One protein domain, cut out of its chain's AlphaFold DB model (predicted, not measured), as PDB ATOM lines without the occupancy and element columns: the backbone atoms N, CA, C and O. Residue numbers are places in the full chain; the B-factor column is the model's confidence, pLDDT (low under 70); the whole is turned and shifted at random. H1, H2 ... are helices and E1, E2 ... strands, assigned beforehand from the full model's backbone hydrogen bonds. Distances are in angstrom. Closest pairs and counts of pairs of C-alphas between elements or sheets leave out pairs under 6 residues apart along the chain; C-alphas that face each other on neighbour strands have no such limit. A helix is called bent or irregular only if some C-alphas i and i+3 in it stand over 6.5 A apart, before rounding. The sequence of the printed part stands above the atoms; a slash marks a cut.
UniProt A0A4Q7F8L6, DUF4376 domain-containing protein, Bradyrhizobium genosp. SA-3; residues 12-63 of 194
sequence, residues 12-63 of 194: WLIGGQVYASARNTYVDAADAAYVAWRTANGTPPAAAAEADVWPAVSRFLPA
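This is residues 12 to 63 of the 194 residues of the protein "DUF4376 domain-containing protein" of Bradyrhizobium genosp. SA-3 (UniProt A0A4Q7F8L6). A small three-stranded sheet, E1 E2 E3, sits in the middle, with one helix on each of two sides, H1 and H2, both only grazing it. The link between the helices, residues 42 to 49, passes E1, where residues 46 to 47 pair in parallel with residues 13 to 14. The 52 printed residues hold E1, E2, E3, H1 and H2 in that order, of mixed class, with the antiparallel sheet in the order E1 - E2 - E3. The whole is compact and rounded, with a radius of gyration of the C-alphas of 10.7 A and spans of 26 by 26 by 17 A.

Start at E1, residues 12 to 14, and E2, residues 17 to 20, an antiparallel hairpin with N 12 and O 19 2.9 A apart. E2 and E3, residues 25 to 27, form the next hairpin, with N 20 and O 25 at 2.9 A; the three make a meander, each strand the antiparallel neighbour of the one before. H1, residues 32 to 41, grazes the sheet with residues 33 to 34; its closest C-alphas to E3 are Tyr 34 and Val 27, 7.9 A apart. H2, residues 50 to 60, grazes it with residues 50 to 57; Glu 50 and Ile 14 of E1 have the closest C-alphas, 6.8 A apart. H1 and H2 are apart. Every O i to N i+4 pair is within hydrogen-bond range in H1, but 3 of 7 in H2, beside 4 of 8 O i to N i+3 pairs.

Find C-alpha 12 at (137.223, 157.322, 114.402), where E1 begins its 6.2 A; E2 runs 9.9 A and E3 6.6 A. H1 runs 14.1 A from C-alpha 32 at (127.708, 147.635, 121.787). H2 runs 14.8 A to C-alpha 60 at (131.450, 169.207, 120.729) and is irregular, with C-alphas 52 and 55 7.2 A apart.

The C-alphas of Gly 42 and Ala 63 are the two farthest apart, 27.5 A. The printed part has no cut, no link is long, and no printed residue is under 70 in pLDDT.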
ATOM      1  N   TRP A  12     136.002 157.191 115.199       96.31
ATOM      2  CA  TRP A  12     137.223 157.322 114.402       96.31
ATOM      3  C   TRP A  12     138.105 156.092 114.600       96.31
ATOM      4  O   TRP A  12     138.111 155.509 115.684       96.31
ATOM      5  N   LEU A  13     138.857 155.701 113.571       97.12
ATOM      6  CA  LEU A  13     139.913 154.694 113.698       97.12
ATOM      7  C   LEU A  13     141.265 155.394 113.824       97.12
ATOM      8  O   LEU A  13     141.742 155.981 112.859       97.12
ATOM      9  N   ILE A  14     141.891 155.320 114.995       96.31
ATOM     10  CA  ILE A  14     143.172 155.980 115.283       96.31
ATOM     11  C   ILE A  14     144.165 154.904 115.701       96.31
ATOM     12  O   ILE A  14     143.948 154.217 116.694       96.31
ATOM     13  N   GLY A  15     145.215 154.683 114.904       90.81
ATOM     14  CA  GLY A  15     146.213 153.645 115.198       90.81
ATOM     15  C   GLY A  15     145.638 152.223 115.340       90.81
ATOM     16  O   GLY A  15     146.219 151.392 116.028       90.81
ATOM     17  N   GLY A  16     144.481 151.943 114.725       88.69
ATOM     18  CA  GLY A  16     143.763 150.666 114.850       88.69
ATOM     19  C   GLY A  16     142.816 150.564 116.054       88.69
ATOM     20  O   GLY A  16     142.122 149.559 116.183       88.69
ATOM     21  N   GLN A  17     142.742 151.593 116.899       94.75
ATOM     22  CA  GLN A  17     141.797 151.688 118.012       94.75
ATOM     23  C   GLN A  17     140.562 152.502 117.618       94.75
ATOM     24  O   GLN A  17     140.617 153.360 116.734       94.75
ATOM     25  N   VAL A  18     139.441 152.238 118.287       96.56
ATOM     26  CA  VAL A  18     138.176 152.940 118.057       96.56
ATOM     27  C   VAL A  18     138.059 154.092 119.047       96.56
ATOM     28  O   VAL A  18     138.018 153.867 120.252       96.56
ATOM     29  N   TYR A  19     137.978 155.320 118.546       96.62
ATOM     30  CA  TYR A  19     137.767 156.521 119.352       96.62
ATOM     31  C   TYR A  19     136.318 156.998 119.230       96.62
ATOM     32  O   TYR A  19     135.831 157.198 118.116       96.62
ATOM     33  N   ALA A  20     135.632 157.197 120.357       95.69
ATOM     34  CA  ALA A  20     134.240 157.633 120.416       95.69
ATOM     35  C   ALA A  20     134.146 159.118 120.792       95.69
ATOM     36  O   ALA A  20     134.477 159.499 121.915       95.69
ATOM     37  N   SER A  21     133.622 159.950 119.888       95.56
ATOM     38  CA  SER A  21     133.490 161.401 120.114       95.56
ATOM     39  C   SER A  21     132.520 161.709 121.262       95.56
ATOM     40  O   SER A  21     132.832 162.517 122.130       95.56
ATOM     41  N   ALA A  22     131.409 160.967 121.353       93.31
ATOM     42  CA  ALA A  22     130.401 161.120 122.409       93.31
ATOM     43  C   ALA A  22     130.919 160.796 123.823       93.31
ATOM     44  O   ALA A  22     130.334 161.222 124.818       93.31
ATOM     45  N   ARG A  23     132.016 160.033 123.925       93.94
ATOM     46  CA  ARG A  23     132.673 159.694 125.199       93.94
ATOM     47  C   ARG A  23     134.032 160.377 125.357       93.94
ATOM     48  O   ARG A  23     134.654 160.237 126.407       93.94
ATOM     49  N   ASN A  24     134.481 161.086 124.317       95.31
ATOM     50  CA  ASN A  24     135.814 161.660 124.168       95.31
ATOM     51  C   ASN A  24     136.929 160.661 124.536       95.31
ATOM     52  O   ASN A  24     137.894 161.033 125.177       95.31
ATOM     53  N   THR A  25     136.792 159.366 124.244       95.44
ATOM     54  CA  THR A  25     137.789 158.358 124.654       95.44
ATOM     55  C   THR A  25     137.742 157.123 123.764       95.44
ATOM     56  O   THR A  25     136.815 156.951 122.968       95.44
ATOM     57  N   TYR A  26     138.744 156.255 123.898       95.75
ATOM     58  CA  TYR A  26     138.774 154.973 123.206       95.75
ATOM     59  C   TYR A  26     137.776 153.983 123.800       95.75
ATOM     60  O   TYR A  26     137.584 153.913 125.017       95.75
ATOM     61  N   VAL A  27     137.185 153.179 122.924       95.38
ATOM     62  CA  VAL A  27     136.269 152.090 123.270       95.38
ATOM     63  C   VAL A  27     136.743 150.779 122.649       95.38
ATOM     64  O   VAL A  27     137.509 150.771 121.682       95.38
ATOM     65  N   ASP A  28     136.288 149.664 123.214       93.25
ATOM     66  CA  ASP A  28     136.545 148.340 122.652       93.25
ATOM     67  C   ASP A  28     135.846 148.185 121.288       93.25
ATOM     68  O   ASP A  28     134.766 148.734 121.060       93.25
ATOM     69  N   ALA A  29     136.428 147.408 120.374       92.88
ATOM     70  CA  ALA A  29     135.799 147.104 119.088       92.88
ATOM     71  C   ALA A  29     134.499 146.280 119.231       92.88
ATOM     72  O   ALA A  29     133.693 146.246 118.301       92.88
ATOM     73  N   ALA A  30     134.299 145.631 120.379       93.56
ATOM     74  CA  ALA A  30     133.082 144.938 120.783       93.56
ATOM     75  C   ALA A  30     132.102 145.824 121.578       93.56
ATOM     76  O   ALA A  30     131.055 145.326 121.993       93.56
ATOM     77  N   ASP A  31     132.397 147.113 121.797       92.50
ATOM     78  CA  ASP A  31     131.455 148.035 122.441       92.50
ATOM     79  C   ASP A  31     130.119 148.048 121.683       92.50
ATOM     80  O   ASP A  31     130.068 148.263 120.470       92.50
ATOM     81  N   ALA A  32     129.020 147.813 122.401       92.25
ATOM     82  CA  ALA A  32     127.708 147.635 121.787       92.25
ATOM     83  C   ALA A  32     127.243 148.878 121.005       92.25
ATOM     84  O   ALA A  32     126.637 148.737 119.940       92.25
ATOM     85  N   ALA A  33     127.556 150.087 121.492       92.19
ATOM     86  CA  ALA A  33     127.195 151.328 120.811       92.19
ATOM     87  C   ALA A  33     128.022 151.511 119.532       92.19
ATOM     88  O   ALA A  33     127.472 151.879 118.492       92.19
ATOM     89  N   TYR A  34     129.314 151.175 119.571       94.81
ATOM     90  CA  TYR A  34     130.152 151.159 118.374       94.81
ATOM     91  C   TYR A  34     129.669 150.132 117.341       94.81
ATOM     92  O   TYR A  34     129.547 150.458 116.160       94.81
ATOM     93  N   VAL A  35     129.350 148.906 117.761       95.69
ATOM     94  CA  VAL A  35     128.866 147.840 116.865       95.69
ATOM     95  C   VAL A  35     127.545 148.238 116.196       95.69
ATOM     96  O   VAL A  35     127.391 148.073 114.980       95.69
ATOM     97  N   ALA A  36     126.609 148.812 116.958       93.69
ATOM     98  CA  ALA A  36     125.353 149.335 116.425       93.69
ATOM     99  C   ALA A  36     125.595 150.478 115.427       93.69
ATOM    100  O   ALA A  36     125.067 150.454 114.311       93.69
ATOM    101  N   TRP A  37     126.457 151.436 115.781       94.50
ATOM    102  CA  TRP A  37     126.827 152.541 114.898       94.50
ATOM    103  C   TRP A  37     127.473 152.038 113.604       94.50
ATOM    104  O   TRP A  37     127.078 152.454 112.518       94.50
ATOM    105  N   ARG A  38     128.417 151.097 113.684       95.00
ATOM    106  CA  ARG A  38     129.120 150.534 112.522       95.00
ATOM    107  C   ARG A  38     128.166 149.793 111.589       95.00
ATOM    108  O   ARG A  38     128.331 149.851 110.376       95.00
ATOM    109  N   THR A  39     127.156 149.124 112.135       94.06
ATOM    110  CA  THR A  39     126.127 148.438 111.337       94.06
ATOM    111  C   THR A  39     125.329 149.430 110.486       94.06
ATOM    112  O   THR A  39     125.025 149.147 109.330       94.06
ATOM    113  N   ALA A  40     125.034 150.614 111.030       91.12
ATOM    114  CA  ALA A  40     124.299 151.662 110.328       91.12
ATOM    115  C   ALA A  40     125.177 152.514 109.386       91.12
ATOM    116  O   ALA A  40     124.681 153.014 108.377       91.12
ATOM    117  N   ASN A  41     126.463 152.689 109.710       91.12
ATOM    118  CA  ASN A  41     127.334 153.696 109.087       91.12
ATOM    119  C   ASN A  41     128.537 153.125 108.324       91.12
ATOM    120  O   ASN A  41     129.190 153.848 107.575       91.12
ATOM    121  N   GLY A  42     128.827 151.835 108.479       92.19
ATOM    122  CA  GLY A  42     130.013 151.198 107.919       92.19
ATOM    123  C   GLY A  42     131.284 151.497 108.716       92.19
ATOM    124  O   GLY A  42     131.255 151.758 109.918       92.19
ATOM    125  N   THR A  43     132.433 151.389 108.048       92.38
ATOM    126  CA  THR A  43     133.750 151.578 108.671       92.38
ATOM    127  C   THR A  43     134.009 153.064 108.948       92.38
ATOM    128  O   THR A  43     133.838 153.872 108.033       92.38
ATOM    129  N   PRO A  44     134.453 153.444 110.162       94.19
ATOM    130  CA  PRO A  44     134.758 154.837 110.456       94.19
ATOM    131  C   PRO A  44     135.988 155.335 109.684       94.19
ATOM    132  O   PRO A  44     136.855 154.534 109.322       94.19
ATOM    133  N   PRO A  45     136.102 156.655 109.457       94.19
ATOM    134  CA  PRO A  45     137.297 157.242 108.866       94.19
ATOM    135  C   PRO A  45     138.530 156.982 109.740       94.19
ATOM    136  O   PRO A  45     138.460 157.018 110.973       94.19
ATOM    137  N   ALA A  46     139.662 156.731 109.082       95.62
ATOM    138  CA  ALA A  46     140.948 156.556 109.740       95.62
ATOM    139  C   ALA A  46     141.680 157.894 109.901       95.62
ATOM    140  O   ALA A  46     141.634 158.742 109.010       95.62
ATOM    141  N   ALA A  47     142.388 158.047 111.015       94.62
ATOM    142  CA  ALA A  47     143.291 159.153 111.310       94.62
ATOM    143  C   ALA A  47     144.623 158.606 111.849       94.62
ATOM    144  O   ALA A  47     144.672 157.506 112.408       94.62
ATOM    145  N   ALA A  48     145.716 159.351 111.661       94.31
ATOM    146  CA  ALA A  48     147.038 158.906 112.095       94.31
ATOM    147  C   ALA A  48     147.232 159.124 113.603       94.31
ATOM    148  O   ALA A  48     147.843 158.291 114.269       94.31
ATOM    149  N   ALA A  49     146.677 160.213 114.138       95.31
ATOM    150  CA  ALA A  49     146.713 160.554 115.554       95.31
ATOM    151  C   ALA A  49     145.436 161.282 116.005       95.31
ATOM    152  O   ALA A  49     144.685 161.825 115.194       95.31
ATOM    153  N   GLU A  50     145.217 161.371 117.321       94.12
ATOM    154  CA  GLU A  50     144.117 162.173 117.889       94.12
ATOM    155  C   GLU A  50     144.176 163.647 117.478       94.12
ATOM    156  O   GLU A  50     143.139 164.281 117.283       94.12
ATOM    157  N   ALA A  51     145.384 164.186 117.282       96.06
ATOM    158  CA  ALA A  51     145.586 165.558 116.825       96.06
ATOM    159  C   ALA A  51     144.881 165.851 115.487       96.06
ATOM    160  O   ALA A  51     144.454 166.982 115.262       96.06
ATOM    161  N   ASP A  52     144.702 164.836 114.635       94.88
ATOM    162  CA  ASP A  52     144.053 164.984 113.330       94.88
ATOM    163  C   ASP A  52     142.526 165.116 113.451       94.88
ATOM    164  O   ASP A  52     141.888 165.769 112.624       94.88
ATOM    165  N   VAL A  53     141.922 164.518 114.486       93.88
ATOM    166  CA  VAL A  53     140.464 164.565 114.717       93.88
ATOM    167  C   VAL A  53     140.064 165.681 115.683       93.88
ATOM    168  O   VAL A  53     138.914 166.129 115.685       93.88
ATOM    169  N   TRP A  54     141.010 166.176 116.483       93.88
ATOM    170  CA  TRP A  54     140.767 167.174 117.521       93.88
ATOM    171  C   TRP A  54     140.051 168.456 117.047       93.88
ATOM    172  O   TRP A  54     139.151 168.919 117.756       93.88
ATOM    173  N   PRO A  55     140.330 169.027 115.853       94.00
ATOM    174  CA  PRO A  55     139.599 170.199 115.356       94.00
ATOM    175  C   PRO A  55     138.095 169.968 115.155       94.00
ATOM    176  O   PRO A  55     137.316 170.928 115.204       94.00
ATOM    177  N   ALA A  56     137.693 168.715 114.918       91.31
ATOM    178  CA  ALA A  56     136.297 168.312 114.827       91.31
ATOM    179  C   ALA A  56     135.714 168.038 116.218       91.31
ATOM    180  O   ALA A  56     134.662 168.579 116.536       91.31
ATOM    181  N   VAL A  57     136.403 167.257 117.056       92.38
ATOM    182  CA  VAL A  57     135.883 166.775 118.352       92.38
ATOM    183  C   VAL A  57     135.809 167.878 119.416       92.38
ATOM    184  O   VAL A  57     134.797 168.009 120.100       92.38
ATOM    185  N   SER A  58     136.841 168.720 119.532       92.62
ATOM    186  CA  SER A  58     136.982 169.707 120.625       92.62
ATOM    187  C   SER A  58     135.841 170.724 120.734       92.62
ATOM    188  O   SER A  58     135.596 171.277 121.803       92.62
ATOM    189  N   ARG A  59     135.120 170.967 119.636       89.62
ATOM    190  CA  ARG A  59     133.965 171.876 119.590       89.62
ATOM    191  C   ARG A  59     132.689 171.277 120.180       89.62
ATOM    192  O   ARG A  59     131.757 172.023 120.462       89.62
ATOM    193  N   PHE A  60     132.643 169.958 120.340       92.12
ATOM    194  CA  PHE A  60     131.450 169.207 120.729       92.12
ATOM    195  C   PHE A  60     131.714 168.307 121.937       92.12
ATOM    196  O   PHE A  60     131.082 167.263 122.082       92.12
ATOM    197  N   LEU A  61     132.657 168.705 122.800       93.06
ATOM    198  CA  LEU A  61     132.966 167.948 124.005       93.06
ATOM    199  C   LEU A  61     131.717 167.812 124.890       93.06
ATOM    200  O   LEU A  61     131.064 168.819 125.188       93.06
ATOM    201  N   PRO A  62     131.386 166.588 125.334       92.56
ATOM    202  CA  PRO A  62     130.258 166.366 126.222       92.56
ATOM    203  C   PRO A  62     130.372 167.186 127.510       92.56
ATOM    204  O   PRO A  62     131.394 167.147 128.194       92.56
ATOM    205  N   ALA A  63     129.300 167.887 127.884       93.31
ATOM    206  CA  ALA A  63     129.302 168.773 129.051       93.31
ATOM    207  C   ALA A  63     129.630 168.049 130.371       93.31
ATOM    208  O   ALA A  63     130.221 168.646 131.264       93.31
TER     209      ALA A  63